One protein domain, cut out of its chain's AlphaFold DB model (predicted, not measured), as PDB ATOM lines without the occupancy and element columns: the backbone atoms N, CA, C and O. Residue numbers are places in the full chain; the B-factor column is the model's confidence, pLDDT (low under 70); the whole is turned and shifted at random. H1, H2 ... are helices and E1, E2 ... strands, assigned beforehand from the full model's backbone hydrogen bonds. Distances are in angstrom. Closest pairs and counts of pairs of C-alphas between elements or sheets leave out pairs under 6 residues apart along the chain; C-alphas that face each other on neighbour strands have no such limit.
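AT A GLANCE: This is residues 4 to 61 of the 61 residues of the protein "Ferredoxin" of Chloroflexi bacterium 13_1_40CM_2_67_6 (UniProt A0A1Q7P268). The domain has little regular structure: loops make most of it, with H2 at one end, H1 in the loops toward the other, and the short strand E1 between them, paired with residues 4 to 5. The printed part has 58 residues, 17 of them in the named elements H1, E1 and H2, in that order; the class is mostly helix. It is compact, with a radius of gyration of the C-alphas of 10.8 A, and spans 28 by 26 by 21 A.

IN THESE COORDINATES: H1, residues 16 to 19, begins at C-alpha 16 (85.020, 132.022, 99.966). E1 is residues 38 to 40. H2, residues 50 to 59, is 14.9 A long and ends at C-alpha 59 (80.973, 131.986, 83.538).

HOW THE PARTS SIT: Residues 4 to 5 pair antiparallel with residues 38 to 39 of E1; E1 pairs with no named strand. H1, E1 and H2 are apart from one another. In H2 every O i to N i+4 pair is within hydrogen-bond range; H1 is too short for such a pair, and its one O i to N i+3 pair is not within range.

THE WHOLE: The C-alphas farthest apart, of Asp 19 and Asp 46, are 28.8 A apart. The printed part has no cut. The link from H1 to E1 is long, 18 residues. The pLDDT is under 70 at residues 19 to 31 and 59 to 61.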
ATOM      1  N   VAL A   4      82.053 141.924  88.750       83.62
ATOM      2  CA  VAL A   4      83.282 141.683  88.001       83.62
ATOM      3  C   VAL A   4      84.419 141.463  88.987       83.62
ATOM      4  O   VAL A   4      84.658 142.282  89.875       83.62
ATOM      5  N   ILE A   5      85.126 140.347  88.812       86.31
ATOM      6  CA  ILE A   5      86.326 140.008  89.577       86.31
ATOM      7  C   ILE A   5      87.525 140.682  88.910       86.31
ATOM      8  O   ILE A   5      87.745 140.496  87.710       86.31
ATOM      9  N   THR A   6      88.301 141.444  89.675       87.06
ATOM     10  CA  THR A   6      89.456 142.204  89.186       87.06
ATOM     11  C   THR A   6      90.791 141.576  89.609       87.06
ATOM     12  O   THR A   6      90.844 140.600  90.362       87.06
ATOM     13  N   GLU A   7      91.886 142.145  89.098       86.31
ATOM     14  CA  GLU A   7      93.292 141.771  89.342       86.31
ATOM     15  C   GLU A   7      93.633 141.274  90.768       86.31
ATOM     16  O   GLU A   7      94.257 140.217  90.865       86.31
ATOM     17  N   PRO A   8      93.209 141.928  91.872       84.44
ATOM     18  CA  PRO A   8      93.519 141.473  93.235       84.44
ATOM     19  C   PRO A   8      93.075 140.040  93.582       84.44
ATOM     20  O   PRO A   8      93.600 139.460  94.530       84.44
ATOM     21  N   CYS A   9      92.154 139.428  92.832       84.62
ATOM     22  CA  CYS A   9      91.747 138.038  93.058       84.62
ATOM     23  C   CYS A   9      92.719 136.996  92.458       84.62
ATOM     24  O   CYS A   9      92.687 135.832  92.859       84.62
ATOM     25  N   ILE A  10      93.586 137.383  91.509       80.94
ATOM     26  CA  ILE A  10      94.412 136.450  90.715       80.94
ATOM     27  C   ILE A  10      95.371 135.627  91.586       80.94
ATOM     28  O   ILE A  10      95.521 134.428  91.346       80.94
ATOM     29  N   ASP A  11      95.976 136.241  92.603       74.44
ATOM     30  CA  ASP A  11      96.959 135.577  93.470       74.44
ATOM     31  C   ASP A  11      96.351 135.019  94.763       74.44
ATOM     32  O   ASP A  11      96.940 134.152  95.403       74.44
ATOM     33  N   VAL A  12      95.164 135.496  95.142       79.25
ATOM     34  CA  VAL A  12      94.515 135.120  96.401       79.25
ATOM     35  C   VAL A  12      93.656 133.873  96.229       79.25
ATOM     36  O   VAL A  12      93.790 132.945  97.019       79.25
ATOM     37  N   LYS A  13      92.799 133.830  95.195       71.88
ATOM     38  CA  LYS A  13      91.918 132.685  94.866       71.88
ATOM     39  C   LYS A  13      91.275 132.006  96.086       71.88
ATOM     40  O   LYS A  13      91.140 130.789  96.130       71.88
ATOM     41  N   ASP A  14      90.861 132.810  97.058       73.00
ATOM     42  CA  ASP A  14      90.366 132.352  98.360       73.00
ATOM     43  C   ASP A  14      89.043 131.571  98.258       73.00
ATOM     44  O   ASP A  14      88.726 130.778  99.132       73.00
ATOM     45  N   ALA A  15      88.299 131.739  97.158       70.25
ATOM     46  CA  ALA A  15      87.074 131.006  96.821       70.25
ATOM     47  C   ALA A  15      85.925 131.081  97.849       70.25
ATOM     48  O   ALA A  15      84.830 130.627  97.532       70.25
ATOM     49  N   SER A  16      86.091 131.764  98.987       72.88
ATOM     50  CA  SER A  16      85.020 132.022  99.966       72.88
ATOM     51  C   SER A  16      83.812 132.751  99.364       72.88
ATOM     52  O   SER A  16      82.719 132.755  99.923       72.88
ATOM     53  N   CYS A  17      84.003 133.374  98.199       74.88
ATOM     54  CA  CYS A  17      82.959 133.993  97.398       74.88
ATOM     55  C   CYS A  17      81.958 133.012  96.772       74.88
ATOM     56  O   CYS A  17      80.827 133.407  96.482       74.88
ATOM     57  N   VAL A  18      82.373 131.765  96.545       71.94
ATOM     58  CA  VAL A  18      81.600 130.735  95.842       71.94
ATOM     59  C   VAL A  18      80.565 130.112  96.775       71.94
ATOM     60  O   VAL A  18      79.397 130.027  96.410       71.94
ATOM     61  N   ASP A  19      80.945 129.787  98.013       66.81
ATOM     62  CA  ASP A  19      80.058 129.126  98.986       66.81
ATOM     63  C   ASP A  19      78.826 129.959  99.369       66.81
ATOM     64  O   ASP A  19      77.781 129.423  99.737       66.81
ATOM     65  N   VAL A  20      78.932 131.287  99.281       66.94
ATOM     66  CA  VAL A  20      77.834 132.215  99.593       66.94
ATOM     67  C   VAL A  20      77.051 132.647  98.356       66.94
ATOM     68  O   VAL A  20      76.148 133.478  98.465       66.94
ATOM     69  N   CYS A  21      77.395 132.137  97.171       65.38
ATOM     70  CA  CYS A  21      76.782 132.563  95.928       65.38
ATOM     71  C   CYS A  21      75.436 131.855  95.689       65.38
ATOM     72  O   CYS A  21      75.418 130.679  95.340       65.38
ATOM     73  N   PRO A  22      74.281 132.543  95.794       62.81
ATOM     74  CA  PRO A  22      72.973 131.882  95.719       62.81
ATOM     75  C   PRO A  22      72.606 131.381  94.313       62.81
ATOM     76  O   PRO A  22      71.636 130.644  94.159       62.81
ATOM     77  N   VAL A  23      73.330 131.830  93.286       64.38
ATOM     78  CA  VAL A  23      73.051 131.544  91.870       64.38
ATOM     79  C   VAL A  23      74.322 131.214  91.081       64.38
ATOM     80  O   VAL A  23      74.290 131.275  89.861       64.38
ATOM     81  N   ASP A  24      75.444 130.950  91.760       63.00
ATOM     82  CA  ASP A  24      76.774 130.752  91.147       63.00
ATOM     83  C   ASP A  24      77.271 131.895  90.219       63.00
ATOM     84  O   ASP A  24      78.246 131.742  89.490       63.00
ATOM     85  N   CYS A  25      76.651 133.087  90.274       61.19
ATOM     86  CA  CYS A  25      76.945 134.231  89.384       61.19
ATOM     87  C   CYS A  25      77.267 135.565  90.112       61.19
ATOM     88  O   CYS A  25      77.266 136.626  89.496       61.19
ATOM     89  N   ILE A  26      77.558 135.488  91.418       63.72
ATOM     90  CA  ILE A  26      78.020 136.502  92.404       63.72
ATOM     91  C   ILE A  26      77.083 137.707  92.635       63.72
ATOM     92  O   ILE A  26      76.957 138.568  91.776       63.72
ATOM     93  N   TYR A  27      76.489 137.829  93.842       51.88
ATOM     94  CA  TYR A  27      75.637 138.988  94.203       51.88
ATOM     95  C   TYR A  27      75.697 139.509  95.659       51.88
ATOM     96  O   TYR A  27      74.885 140.346  96.039       51.88
ATOM     97  N   ALA A  28      76.631 139.059  96.501       51.94
ATOM     98  CA  ALA A  28      76.772 139.601  97.868       51.94
ATOM     99  C   ALA A  28      78.203 139.481  98.413       51.94
ATOM    100  O   ALA A  28      78.419 139.260  99.600       51.94
ATOM    101  N   CYS A  29      79.193 139.560  97.522       61.97
ATOM    102  CA  CYS A  29      80.536 139.100  97.836       61.97
ATOM    103  C   CYS A  29      81.545 140.200  98.215       61.97
ATOM    104  O   CYS A  29      82.657 139.908  98.655       61.97
ATOM    105  N   GLU A  30      81.167 141.466  98.059       63.12
ATOM    106  CA  GLU A  30      82.035 142.610  98.359       63.12
ATOM    107  C   GLU A  30      82.507 142.612  99.824       63.12
ATOM    108  O   GLU A  30      83.680 142.858 100.088       63.12
ATOM    109  N   SER A  31      81.627 142.261 100.769       61.88
ATOM    110  CA  SER A  31      81.925 142.250 102.207       61.88
ATOM    111  C   SER A  31      82.702 141.022 102.689       61.88
ATOM    112  O   SER A  31      83.313 141.082 103.755       61.88
ATOM    113  N   VAL A  32      82.687 139.917 101.936       70.31
ATOM    114  CA  VAL A  32      83.405 138.679 102.296       70.31
ATOM    115  C   VAL A  32      84.735 138.535 101.562       70.31
ATOM    116  O   VAL A  32      85.567 137.739 101.980       70.31
ATOM    117  N   CYS A  33      84.959 139.283 100.475       72.31
ATOM    118  CA  CYS A  33      86.213 139.209  99.736       72.31
ATOM    119  C   CYS A  33      87.345 139.858 100.558       72.31
ATOM    120  O   CYS A  33      87.336 141.081 100.726       72.31
ATOM    121  N   PRO A  34      88.358 139.094 101.016       72.56
ATOM    122  CA  PRO A  34      89.396 139.596 101.925       72.56
ATOM    123  C   PRO A  34      90.279 140.690 101.308       72.56
ATOM    124  O   PRO A  34      90.946 141.430 102.025       72.56
ATOM    125  N   VAL A  35      90.281 140.794  99.977       81.06
ATOM    126  CA  VAL A  35      91.071 141.761  99.201       81.06
ATOM    127  C   VAL A  35      90.221 142.742  98.396       81.06
ATOM    128  O   VAL A  35      90.757 143.451  97.548       81.06
ATOM    129  N   SER A  36      88.905 142.786  98.636       79.12
ATOM    130  CA  SER A  36      87.981 143.713  97.961       79.12
ATOM    131  C   SER A  36      88.154 143.718  96.432       79.12
ATOM    132  O   SER A  36      88.287 144.762  95.800       79.12
ATOM    133  N   ALA A  37      88.192 142.524  95.832       83.62
ATOM    134  CA  ALA A  37      88.474 142.321  94.408       83.62
ATOM    135  C   ALA A  37      87.228 142.237  93.516       83.62
ATOM    136  O   ALA A  37      87.325 141.884  92.342       83.62
ATOM    137  N   ILE A  38      86.046 142.485  94.074       82.94
ATOM    138  CA  ILE A  38      84.768 142.273  93.400       82.94
ATOM    139  C   ILE A  38      84.039 143.605  93.369       82.94
ATOM    140  O   ILE A  38      83.727 144.160  94.418       82.94
ATOM    141  N   PHE A  39      83.757 144.093  92.167       83.00
ATOM    142  CA  PHE A  39      83.089 145.372  91.946       83.00
ATOM    143  C   PHE A  39      81.855 145.170  91.064       83.00
ATOM    144  O   PHE A  39      81.869 144.288  90.202       83.00
ATOM    145  N   PRO A  40      80.781 145.955  91.237       83.75
ATOM    146  CA  PRO A  40      79.694 145.968  90.265       83.75
ATOM    147  C   PRO A  40      80.204 146.519  88.928       83.75
ATOM    148  O   PRO A  40      81.091 147.372  88.918       83.75
ATOM    149  N   GLU A  41      79.644 146.050  87.808       83.50
ATOM    150  CA  GLU A  41      80.099 146.402  86.450       83.50
ATOM    151  C   GLU A  41      80.238 147.916  86.214       83.50
ATOM    152  O   GLU A  41      81.176 148.353  85.548       83.50
ATOM    153  N   ASP A  42      79.357 148.709  86.827       84.88
ATOM    154  CA  ASP A  42      79.326 150.168  86.715       84.88
ATOM    155  C   ASP A  42      80.376 150.881  87.585       84.88
ATOM    156  O   ASP A  42      80.705 152.038  87.328       84.88
ATOM    157  N   ALA A  43      80.915 150.212  88.611       87.38
ATOM    158  CA  ALA A  43      81.936 150.759  89.510       87.38
ATOM    159  C   ALA A  43      83.333 150.170  89.267       87.38
ATOM    160  O   ALA A  43      84.256 150.444  90.037       87.38
ATOM    161  N   VAL A  44      83.516 149.365  88.212       86.38
ATOM    162  CA  VAL A  44      84.839 148.856  87.834       86.38
ATOM    163  C   VAL A  44      85.704 150.021  87.333       86.38
ATOM    164  O   VAL A  44      85.327 150.695  86.369       86.38
ATOM    165  N   PRO A  45      86.892 150.251  87.923       87.06
ATOM    166  CA  PRO A  45      87.844 151.236  87.419       87.06
ATOM    167  C   PRO A  45      88.211 150.987  85.949       87.06
ATOM    168  O   PRO A  45      88.356 149.838  85.532       87.06
ATOM    169  N   ASP A  46      88.466 152.048  85.174       87.88
ATOM    170  CA  ASP A  46      88.808 151.948  83.742       87.88
ATOM    171  C   ASP A  46      89.955 150.971  83.444       87.88
ATOM    172  O   ASP A  46      89.919 150.258  82.442       87.88
ATOM    173  N   LYS A  47      90.933 150.882  84.355       87.50
ATOM    174  CA  LYS A  47      92.077 149.959  84.270       87.50
ATOM    175  C   LYS A  47      91.652 148.487  84.171       87.50
ATOM    176  O   LYS A  47      92.384 147.688  83.599       87.50
ATOM    177  N   TRP A  48      90.499 148.130  84.733       88.19
ATOM    178  CA  TRP A  48      90.033 146.751  84.865       88.19
ATOM    179  C   TRP A  48      88.762 146.450  84.063       88.19
ATOM    180  O   TRP A  48      88.177 145.380  84.218       88.19
ATOM    181  N   LYS A  49      88.346 147.334  83.149       85.81
ATOM    182  CA  LYS A  49      87.178 147.103  82.277       85.81
ATOM    183  C   LYS A  49      87.303 145.853  81.399       85.81
ATOM    184  O   LYS A  49      86.300 145.223  81.080       85.81
ATOM    185  N   ASN A  50      88.527 145.457  81.053       88.38
ATOM    186  CA  ASN A  50      88.810 144.221  80.318       88.38
ATOM    187  C   ASN A  50      88.371 142.962  81.089       88.38
ATOM    188  O   ASN A  50      88.041 141.949  80.475       88.38
ATOM    189  N   TYR A  51      88.330 143.017  82.424       87.00
ATOM    190  CA  TYR A  51      87.909 141.883  83.242       87.00
ATOM    191  C   TYR A  51      86.414 141.595  83.111       87.00
ATOM    192  O   TYR A  51      86.009 140.452  83.301       87.00
ATOM    193  N   THR A  52      85.586 142.566  82.725       86.25
ATOM    194  CA  THR A  52      84.146 142.345  82.520       86.25
ATOM    195  C   THR A  52      83.889 141.302  81.433       86.25
ATOM    196  O   THR A  52      83.056 140.416  81.605       86.25
ATOM    197  N   GLU A  53      84.622 141.375  80.323       85.44
ATOM    198  CA  GLU A  53      84.480 140.433  79.210       85.44
ATOM    199  C   GLU A  53      85.096 139.068  79.532       85.44
ATOM    200  O   GLU A  53      84.494 138.033  79.253       85.44
ATOM    201  N   ILE A  54      86.253 139.058  80.202       85.31
ATOM    202  CA  ILE A  54      86.914 137.823  80.650       85.31
ATOM    203  C   ILE A  54      85.995 137.035  81.589       85.31
ATOM    204  O   ILE A  54      85.795 135.839  81.383       85.31
ATOM    205  N   ASN A  55      85.395 137.701  82.581       80.69
ATOM    206  CA  ASN A  55      84.461 137.063  83.505       80.69
ATOM    207  C   ASN A  55      83.210 136.564  82.763       80.69
ATOM    208  O   ASN A  55      82.820 135.413  82.943       80.69
ATOM    209  N   LYS A  56      82.625 137.366  81.861       81.94
ATOM    210  CA  LYS A  56      81.484 136.928  81.035       81.94
ATOM    211  C   LYS A  56      81.799 135.657  80.242       81.94
ATOM    212  O   LYS A  56      80.993 134.736  80.247       81.94
ATOM    213  N   ASN A  57      82.967 135.577  79.611       80.94
ATOM    214  CA  ASN A  57      83.372 134.401  78.837       80.94
ATOM    215  C   ASN A  57      83.694 133.182  79.714       80.94
ATOM    216  O   ASN A  57      83.567 132.050  79.256       80.94
ATOM    217  N   TYR A  58      84.119 133.397  80.960       77.50
ATOM    218  CA  TYR A  58      84.448 132.322  81.893       77.50
ATOM    219  C   TYR A  58      83.199 131.668  82.504       77.50
ATOM    220  O   TYR A  58      83.148 130.445  82.611       77.50
ATOM    221  N   PHE A  59      82.190 132.467  82.869       68.94
ATOM    222  CA  PHE A  59      80.973 131.986  83.538       68.94
ATOM    223  C   PHE A  59      79.844 131.574  82.578       68.94
ATOM    224  O   PHE A  59      78.943 130.850  82.984       68.94
ATOM    225  N   ASN A  60      79.867 132.007  81.314       64.31
ATOM    226  CA  ASN A  60      78.802 131.737  80.336       64.31
ATOM    227  C   ASN A  60      79.093 130.497  79.459       64.31
ATOM    228  O   ASN A  60      78.899 130.543  78.242       64.31
ATOM    229  N   LYS A  61      79.627 129.427  80.062       51.12
ATOM    230  CA  LYS A  61      79.937 128.161  79.376       51.12
ATOM    231  C   LYS A  61      78.798 127.154  79.480       51.12
ATOM    232  O   LYS A  61      78.200 127.062  80.572       51.12
TER     233      LYS A  61